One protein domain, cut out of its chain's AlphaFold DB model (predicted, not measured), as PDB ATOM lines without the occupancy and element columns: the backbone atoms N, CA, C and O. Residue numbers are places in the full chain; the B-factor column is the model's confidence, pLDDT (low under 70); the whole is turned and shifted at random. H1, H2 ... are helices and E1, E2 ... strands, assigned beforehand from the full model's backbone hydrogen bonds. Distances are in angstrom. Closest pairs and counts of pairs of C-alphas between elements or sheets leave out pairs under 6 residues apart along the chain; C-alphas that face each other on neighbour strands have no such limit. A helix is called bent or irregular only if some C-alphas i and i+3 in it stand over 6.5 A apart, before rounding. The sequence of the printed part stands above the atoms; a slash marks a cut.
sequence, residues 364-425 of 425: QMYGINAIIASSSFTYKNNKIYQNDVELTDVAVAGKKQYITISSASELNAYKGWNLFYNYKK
ATOM      1  N   GLN A 364      -1.201  26.692   8.354       96.44
ATOM      2  CA  GLN A 364      -0.176  26.959   7.349       96.44
ATOM      3  C   GLN A 364      -0.594  26.425   5.983       96.44
ATOM      4  O   GLN A 364      -1.299  25.422   5.872       96.44
ATOM      5  N   MET A 365      -0.125  27.114   4.949       95.88
ATOM      6  CA  MET A 365      -0.312  26.733   3.560       95.88
ATOM      7  C   MET A 365       0.896  27.178   2.747       95.88
ATOM      8  O   MET A 365       1.442  28.258   2.985       95.88
ATOM      9  N   TYR A 366       1.297  26.361   1.778       94.50
ATOM     10  CA  TYR A 366       2.311  26.739   0.802       94.50
ATOM     11  C   TYR A 366       2.058  26.048  -0.541       94.50
ATOM     12  O   TYR A 366       1.710  24.867  -0.583       94.50
ATOM     13  N   GLY A 367       2.264  26.763  -1.648       94.25
ATOM     14  CA  GLY A 367       2.086  26.199  -2.986       94.25
ATOM     15  C   GLY A 367       3.094  25.084  -3.265       94.25
ATOM     16  O   GLY A 367       4.304  25.289  -3.141       94.25
ATOM     17  N   ILE A 368       2.620  23.914  -3.699       95.00
ATOM     18  CA  ILE A 368       3.454  22.710  -3.868       95.00
ATOM     19  C   ILE A 368       4.600  22.928  -4.856       95.00
ATOM     20  O   ILE A 368       5.713  22.455  -4.625       95.00
ATOM     21  N   ASN A 369       4.374  23.702  -5.921       94.06
ATOM     22  CA  ASN A 369       5.431  24.042  -6.877       94.06
ATOM     23  C   ASN A 369       6.618  24.729  -6.188       94.06
ATOM     24  O   ASN A 369       7.769  24.436  -6.500       94.06
ATOM     25  N   ALA A 370       6.333  25.622  -5.239       92.31
ATOM     26  CA  ALA A 370       7.351  26.344  -4.498       92.31
ATOM     27  C   ALA A 370       7.987  25.480  -3.398       92.31
ATOM     28  O   ALA A 370       9.177  25.634  -3.146       92.31
ATOM     29  N   ILE A 371       7.248  24.536  -2.797       94.31
ATOM     30  CA  ILE A 371       7.814  23.535  -1.872       94.31
ATOM     31  C   ILE A 371       8.871  22.695  -2.586       94.31
ATOM     32  O   ILE A 371      10.004  22.615  -2.124       94.31
ATOM     33  N   ILE A 372       8.519  22.112  -3.736       94.25
ATOM     34  CA  ILE A 372       9.412  21.232  -4.506       94.25
ATOM     35  C   ILE A 372      10.678  21.980  -4.957       94.25
ATOM     36  O   ILE A 372      11.753  21.389  -5.018       94.25
ATOM     37  N   ALA A 373      10.556  23.269  -5.279       93.88
ATOM     38  CA  ALA A 373      11.664  24.091  -5.763       93.88
ATOM     39  C   ALA A 373      12.520  24.726  -4.650       93.88
ATOM     40  O   ALA A 373      13.560  25.315  -4.950       93.88
ATOM     41  N   SER A 374      12.093  24.665  -3.387       93.19
ATOM     42  CA  SER A 374      12.722  25.406  -2.292       93.19
ATOM     43  C   SER A 374      13.625  24.522  -1.439       93.19
ATOM     44  O   SER A 374      13.217  23.472  -0.954       93.19
ATOM     45  N   SER A 375      14.837  25.006  -1.162       93.62
ATOM     46  CA  SER A 375      15.763  24.370  -0.215       93.62
ATOM     47  C   SER A 375      15.335  24.512   1.248       93.62
ATOM     48  O   SER A 375      15.878  23.822   2.107       93.62
ATOM     49  N   SER A 376      14.357  25.375   1.550       94.38
ATOM     50  CA  SER A 376      13.799  25.506   2.900       94.38
ATOM     51  C   SER A 376      12.988  24.283   3.324       94.38
ATOM     52  O   SER A 376      12.764  24.119   4.520       94.38
ATOM     53  N   PHE A 377      12.542  23.446   2.379       96.06
ATOM     54  CA  PHE A 377      11.811  22.219   2.676       96.06
ATOM     55  C   PHE A 377      12.727  20.998   2.559       96.06
ATOM     56  O   PHE A 377      13.379  20.789   1.539       96.06
ATOM     57  N   THR A 378      12.776  20.175   3.608       95.69
ATOM     58  CA  THR A 378      13.596  18.951   3.639       95.69
ATOM     59  C   THR A 378      12.772  17.732   4.041       95.69
ATOM     60  O   THR A 378      11.733  17.863   4.686       95.69
ATOM     61  N   TYR A 379      13.234  16.540   3.650       94.44
ATOM     62  CA  TYR A 379      12.531  15.271   3.848       94.44
ATOM     63  C   TYR A 379      13.439  14.307   4.604       94.44
ATOM     64  O   TYR A 379      14.523  13.969   4.127       94.44
ATOM     65  N   LYS A 380      13.034  13.914   5.813       92.50
ATOM     66  CA  LYS A 380      13.822  13.056   6.711       92.50
ATOM     67  C   LYS A 380      12.864  12.153   7.480       92.50
ATOM     68  O   LYS A 380      11.826  12.620   7.937       92.50
ATOM     69  N   ASN A 381      13.210  10.875   7.642       90.50
ATOM     70  CA  ASN A 381      12.433   9.910   8.436       90.50
ATOM     71  C   ASN A 381      10.929   9.881   8.083       90.50
ATOM     72  O   ASN A 381      10.084   9.865   8.976       90.50
ATOM     73  N   ASN A 382      10.603   9.901   6.786       91.75
ATOM     74  CA  ASN A 382       9.229   9.912   6.262       91.75
ATOM     75  C   ASN A 382       8.380  11.112   6.709       91.75
ATOM     76  O   ASN A 382       7.159  11.000   6.848       91.75
ATOM     77  N   LYS A 383       9.021  12.265   6.926       92.81
ATOM     78  CA  LYS A 383       8.375  13.533   7.264       92.81
ATOM     79  C   LYS A 383       8.968  14.684   6.468       92.81
ATOM     80  O   LYS A 383      10.123  14.634   6.045       92.81
ATOM     81  N   ILE A 384       8.179  15.743   6.331       94.94
ATOM     82  CA  ILE A 384       8.594  17.018   5.750       94.94
ATOM     83  C   ILE A 384       8.904  18.021   6.867       94.94
ATOM     84  O   ILE A 384       8.239  18.055   7.903       94.94
ATOM     85  N   TYR A 385       9.929  18.834   6.645       95.69
ATOM     86  CA  TYR A 385      10.369  19.902   7.532       95.69
ATOM     87  C   TYR A 385      10.468  21.196   6.739       95.69
ATOM     88  O   TYR A 385      10.899  21.160   5.589       95.69
ATOM     89  N   GLN A 386      10.152  22.329   7.357       96.25
ATOM     90  CA  GLN A 386      10.448  23.651   6.812       96.25
ATOM     91  C   GLN A 386      11.365  24.398   7.775       96.25
ATOM     92  O   GLN A 386      11.003  24.592   8.933       96.25
ATOM     93  N   ASN A 387      12.545  24.814   7.306       94.94
ATOM     94  CA  ASN A 387      13.581  25.445   8.139       94.94
ATOM     95  C   ASN A 387      13.839  24.651   9.440       94.94
ATOM     96  O   ASN A 387      13.796  25.203  10.535       94.94
ATOM     97  N   ASP A 388      14.023  23.335   9.294       93.75
ATOM     98  CA  ASP A 388      14.240  22.357  10.373       93.75
ATOM     99  C   ASP A 388      13.084  22.162  11.377       93.75
ATOM    100  O   ASP A 388      13.223  21.399  12.334       93.75
ATOM    101  N   VAL A 389      11.903  22.736  11.128       96.19
ATOM    102  CA  VAL A 389      10.687  22.477  11.916       96.19
ATOM    103  C   VAL A 389       9.819  21.427  11.223       96.19
ATOM    104  O   VAL A 389       9.455  21.590  10.060       96.19
ATOM    105  N   GLU A 390       9.487  20.344  11.932       95.81
ATOM    106  CA  GLU A 390       8.635  19.252  11.430       95.81
ATOM    107  C   GLU A 390       7.229  19.773  11.105       95.81
ATOM    108  O   GLU A 390       6.629  20.475  11.923       95.81
ATOM    109  N   LEU A 391       6.687  19.402   9.941       95.88
ATOM    110  CA  LEU A 391       5.285  19.668   9.622       95.88
ATOM    111  C   LEU A 391       4.397  18.510  10.095       95.88
ATOM    112  O   LEU A 391       4.779  17.340  10.030       95.88
ATOM    113  N   THR A 392       3.192  18.839  10.541       94.88
ATOM    114  CA  THR A 392       2.163  17.909  11.017       94.88
ATOM    115  C   THR A 392       0.822  18.220  10.355       94.88
ATOM    116  O   THR A 392       0.650  19.297   9.787       94.88
ATOM    117  N   ASP A 393      -0.123  17.273  10.410       93.62
ATOM    118  CA  ASP A 393      -1.461  17.419   9.803       93.62
ATOM    119  C   ASP A 393      -1.398  17.833   8.318       93.62
ATOM    120  O   ASP A 393      -2.066  18.762   7.864       93.62
ATOM    121  N   VAL A 394      -0.500  17.178   7.578       95.06
ATOM    122  CA  VAL A 394      -0.148  17.544   6.205       95.06
ATOM    123  C   VAL A 394      -1.194  17.002   5.234       95.06
ATOM    124  O   VAL A 394      -1.456  15.798   5.204       95.06
ATOM    125  N   ALA A 395      -1.763  17.868   4.401       94.81
ATOM    126  CA  ALA A 395      -2.805  17.488   3.457       94.81
ATOM    127  C   ALA A 395      -2.757  18.278   2.147       94.81
ATOM    128  O   ALA A 395      -2.352  19.440   2.098       94.81
ATOM    129  N   VAL A 396      -3.233  17.629   1.087       93.44
ATOM    130  CA  VAL A 396      -3.649  18.247  -0.174       93.44
ATOM    131  C   VAL A 396      -5.162  18.094  -0.260       93.44
ATOM    132  O   VAL A 396      -5.673  16.969  -0.298       93.44
ATOM    133  N   ALA A 397      -5.862  19.226  -0.255       89.12
ATOM    134  CA  ALA A 397      -7.313  19.299  -0.126       89.12
ATOM    135  C   ALA A 397      -8.047  18.426  -1.153       89.12
ATOM    136  O   ALA A 397      -7.772  18.518  -2.348       89.12
ATOM    137  N   GLY A 398      -8.962  17.568  -0.684       76.56
ATOM    138  CA  GLY A 398      -9.793  16.721  -1.552       76.56
ATOM    139  C   GLY A 398      -9.021  15.649  -2.327       76.56
ATOM    140  O   GLY A 398      -9.572  14.995  -3.211       76.56
ATOM    141  N   LYS A 399      -7.726  15.467  -2.033       82.19
ATOM    142  CA  LYS A 399      -6.856  14.518  -2.738       82.19
ATOM    143  C   LYS A 399      -6.194  13.526  -1.809       82.19
ATOM    144  O   LYS A 399      -6.260  12.326  -2.064       82.19
ATOM    145  N   LYS A 400      -5.488  14.011  -0.784       78.44
ATOM    146  CA  LYS A 400      -4.677  13.139   0.066       78.44
ATOM    147  C   LYS A 400      -4.354  13.778   1.408       78.44
ATOM    148  O   LYS A 400      -3.848  14.895   1.464       78.44
ATOM    149  N   GLN A 401      -4.552  13.012   2.473       82.62
ATOM    150  CA  GLN A 401      -3.984  13.299   3.784       82.62
ATOM    151  C   GLN A 401      -2.717  12.458   3.969       82.62
ATOM    152  O   GLN A 401      -2.710  11.259   3.681       82.62
ATOM    153  N   TYR A 402      -1.633  13.086   4.413       78.31
ATOM    154  CA  TYR A 402      -0.335  12.441   4.563       78.31
ATOM    155  C   TYR A 402      -0.044  12.151   6.029       78.31
ATOM    156  O   TYR A 402       0.130  13.057   6.841       78.31
ATOM    157  N   ILE A 403       0.075  10.861   6.339       69.50
ATOM    158  CA  ILE A 403       0.621  10.380   7.614       69.50
ATOM    159  C   ILE A 403       2.149  10.227   7.500       69.50
ATOM    160  O   ILE A 403       2.874  10.430   8.472       69.50
ATOM    161  N   THR A 404       2.646   9.925   6.296       78.25
ATOM    162  CA  THR A 404       4.068   9.783   5.963       78.25
ATOM    163  C   THR A 404       4.366  10.406   4.597       78.25
ATOM    164  O   THR A 404       3.542  10.335   3.685       78.25
ATOM    165  N   ILE A 405       5.538  11.034   4.454       83.62
ATOM    166  CA  ILE A 405       6.058  11.550   3.180       83.62
ATOM    167  C   ILE A 405       7.585  11.464   3.142       83.62
ATOM    168  O   ILE A 405       8.284  12.012   3.992       83.62
ATOM    169  N   SER A 406       8.121  10.771   2.149       83.75
ATOM    170  CA  SER A 406       9.524  10.339   2.129       83.75
ATOM    171  C   SER A 406      10.394  11.221   1.236       83.75
ATOM    172  O   SER A 406      11.603  11.303   1.441       83.75
ATOM    173  N   SER A 407       9.800  11.895   0.246       89.12
ATOM    174  CA  SER A 407      10.528  12.787  -0.661       89.12
ATOM    175  C   SER A 407       9.626  13.806  -1.363       89.12
ATOM    176  O   SER A 407       8.407  13.646  -1.430       89.12
ATOM    177  N   ALA A 408      10.243  14.830  -1.961       87.94
ATOM    178  CA  ALA A 408       9.548  15.823  -2.782       87.94
ATOM    179  C   ALA A 408       8.841  15.218  -4.004       87.94
ATOM    180  O   ALA A 408       7.860  15.785  -4.486       87.94
ATOM    181  N   SER A 409       9.317  14.078  -4.521       89.56
ATOM    182  CA  SER A 409       8.756  13.485  -5.737       89.56
ATOM    183  C   SER A 409       7.318  13.001  -5.543       89.56
ATOM    184  O   SER A 409       6.536  13.046  -6.490       89.56
ATOM    185  N   GLU A 410       6.933  12.647  -4.314       89.88
ATOM    186  CA  GLU A 410       5.558  12.284  -3.955       89.88
ATOM    187  C   GLU A 410       4.571  13.450  -4.112       89.88
ATOM    188  O   GLU A 410       3.369  13.228  -4.261       89.88
ATOM    189  N   LEU A 411       5.063  14.694  -4.109       90.88
ATOM    190  CA  LEU A 411       4.247  15.886  -4.337       90.88
ATOM    191  C   LEU A 411       4.108  16.237  -5.825       90.88
ATOM    192  O   LEU A 411       3.279  17.076  -6.173       90.88
ATOM    193  N   ASN A 412       4.870  15.603  -6.727       91.06
ATOM    194  CA  ASN A 412       4.843  15.941  -8.155       91.06
ATOM    195  C   ASN A 412       3.458  15.748  -8.787       91.06
ATOM    196  O   ASN A 412       3.084  16.534  -9.657       91.06
ATOM    197  N   ALA A 413       2.694  14.749  -8.332       88.75
ATOM    198  CA  ALA A 413       1.327  14.495  -8.795       88.75
ATOM    199  C   ALA A 413       0.350  15.635  -8.442       88.75
ATOM    200  O   ALA A 413      -0.723  15.739  -9.029       88.75
ATOM    201  N   TYR A 414       0.739  16.513  -7.515       91.19
ATOM    202  CA  TYR A 414      -0.079  17.602  -6.990       91.19
ATOM    203  C   TYR A 414       0.514  18.980  -7.314       91.19
ATOM    204  O   TYR A 414       0.213  19.971  -6.649       91.19
ATOM    205  N   LYS A 415       1.339  19.091  -8.360       91.44
ATOM    206  CA  LYS A 415       1.780  20.401  -8.857       91.44
ATOM    207  C   LYS A 415       0.581  21.306  -9.171       91.44
ATOM    208  O   LYS A 415      -0.448  20.869  -9.686       91.44
ATOM    209  N   GLY A 416       0.709  22.582  -8.815       89.25
ATOM    210  CA  GLY A 416      -0.369  23.573  -8.901       89.25
ATOM    211  C   GLY A 416      -1.490  23.408  -7.864       89.25
ATOM    212  O   GLY A 416      -2.571  23.962  -8.059       89.25
ATOM    213  N   TRP A 417      -1.292  22.607  -6.817       93.56
ATOM    214  CA  TRP A 417      -2.120  22.605  -5.603       93.56
ATOM    215  C   TRP A 417      -1.368  23.256  -4.440       93.56
ATOM    216  O   TRP A 417      -0.147  23.458  -4.506       93.56
ATOM    217  N   ASN A 418      -2.091  23.540  -3.362       95.56
ATOM    218  CA  ASN A 418      -1.516  23.964  -2.098       95.56
ATOM    219  C   ASN A 418      -1.341  22.776  -1.137       95.56
ATOM    220  O   ASN A 418      -2.144  21.844  -1.106       95.56
ATOM    221  N   LEU A 419      -0.262  22.811  -0.352       96.31
ATOM    222  CA  LEU A 419      -0.059  21.913   0.781       96.31
ATOM    223  C   LEU A 419      -0.481  22.644   2.052       96.31
ATOM    224  O   LEU A 419       0.063  23.707   2.356       96.31
ATOM    225  N   PHE A 420      -1.411  22.061   2.796       97.75
ATOM    226  CA  PHE A 420      -1.911  22.572   4.069       97.75
ATOM    227  C   PHE A 420      -1.271  21.787   5.209       97.75
ATOM    228  O   PHE A 420      -1.120  20.570   5.104       97.75
ATOM    229  N   TYR A 421      -0.856  22.468   6.278       97.31
ATOM    230  CA  TYR A 421      -0.150  21.827   7.390       97.31
ATOM    231  C   TYR A 421      -0.156  22.673   8.670       97.31
ATOM    232  O   TYR A 421      -0.624  23.813   8.708       97.31
ATOM    233  N   ASN A 422       0.415  22.104   9.727       97.25
ATOM    234  CA  ASN A 422       0.794  22.762  10.968       97.25
ATOM    235  C   ASN A 422       2.287  22.547  11.244       97.25
ATOM    236  O   ASN A 422       2.899  21.628  10.707       97.25
ATOM    237  N   TYR A 423       2.883  23.385  12.090       95.69
ATOM    238  CA  TYR A 423       4.201  23.090  12.652       95.69
ATOM    239  C   TYR A 423       4.038  22.225  13.896       95.69
ATOM    240  O   TYR A 423       3.129  22.448  14.702       95.69
ATOM    241  N   LYS A 424       4.936  21.258  14.079       91.38
ATOM    242  CA  LYS A 424       5.076  20.568  15.358       91.38
ATOM    243  C   LYS A 424       5.444  21.592  16.430       91.38
ATOM    244  O   LYS A 424       6.407  22.336  16.258       91.38
ATOM    245  N   LYS A 425       4.618  21.649  17.474       82.44
ATOM    246  CA  LYS A 425       4.827  22.524  18.630       82.44
ATOM    247  C   LYS A 425       6.018  22.080  19.463       82.44
ATOM    248  O   LYS A 425       6.263  20.851  19.514       82.44
TER     249      LYS A 425
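AT A GLANCE: This is residues 364 to 425 of the 425 residues of the protein "RHS repeat-associated core domain protein" of Clostridium sp. CAG:510 (UniProt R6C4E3). A strongly twisted sheet of six strands bends round at its longest strand, E4, and the short helix H1 bridges the gap between E6 and E2, with the short helix H2 packed on H1. The printed part has 62 residues, with E1, H1, E2, E3, E4, E5, H2 and E6 along the chain. The branched sheet is antiparallel, E2 to E5 form a meander, each strand the antiparallel neighbour of the one before, and the class is mixed. The whole is compact and rounded, with a radius of gyration of the C-alphas of 10.3 A and spans of 25 by 21 by 19 A.

HOW THE PARTS SIT: E4, residues 389 to 396, bends by 69 degrees at residue 393. On one side of it lie E3, residues 383 to 386, and E5, residues 400 to 402, each in a hairpin with E4 (N 386 to O 389, 2.9 A; N 396 to O 400, 2.8 A). On the other side lies E6, residues 418 to 423 (N 392 to O 422, 2.8 A). E2, residues 377 to 380, forms a hairpin with E3 and lies on the other side of E3 from E4, with N 378 and O 385 within hydrogen-bond range at 2.9 A, and E1, residues 364 to 367, is the antiparallel neighbour of E6 and lies on the other side of E6 from E4, with N 366 and O 419 within hydrogen-bond range at 3.0 A. H1, residues 368 to 373, is on the sheet at a height of 6.6 A, over none of its strands. H2, residues 408 to 414, only grazes the sheet. H1 and H2 touch, the C-alphas of Ile 372 and Ala 408 closest at 5.7 A, and run opposite ways at a shallow tilt of 33 degrees, only just short of steep. In H1 every O i to N i+4 pair is within hydrogen-bond range; in H2 0 of 3 are, against 3 of 4 O i to N i+3 pairs.

IN THESE COORDINATES: E1 begins at C-alpha 364, (-0.176, 26.959, 7.349), and E6 ends at C-alpha 423, (4.201, 23.090, 12.652). E4 is 19.2 A long, E6 15.8 A and H2 10.7 A. H2 is only just irregular, with C-alphas 410 and 413 6.8 A apart.

THE WHOLE: The C-alphas of Ala 413 and Lys 425 are the two farthest apart, at 28.8 A. The printed part has no cut and its links are tight. The mean pLDDT of the printed part is 91.4; residue 403 is under 70.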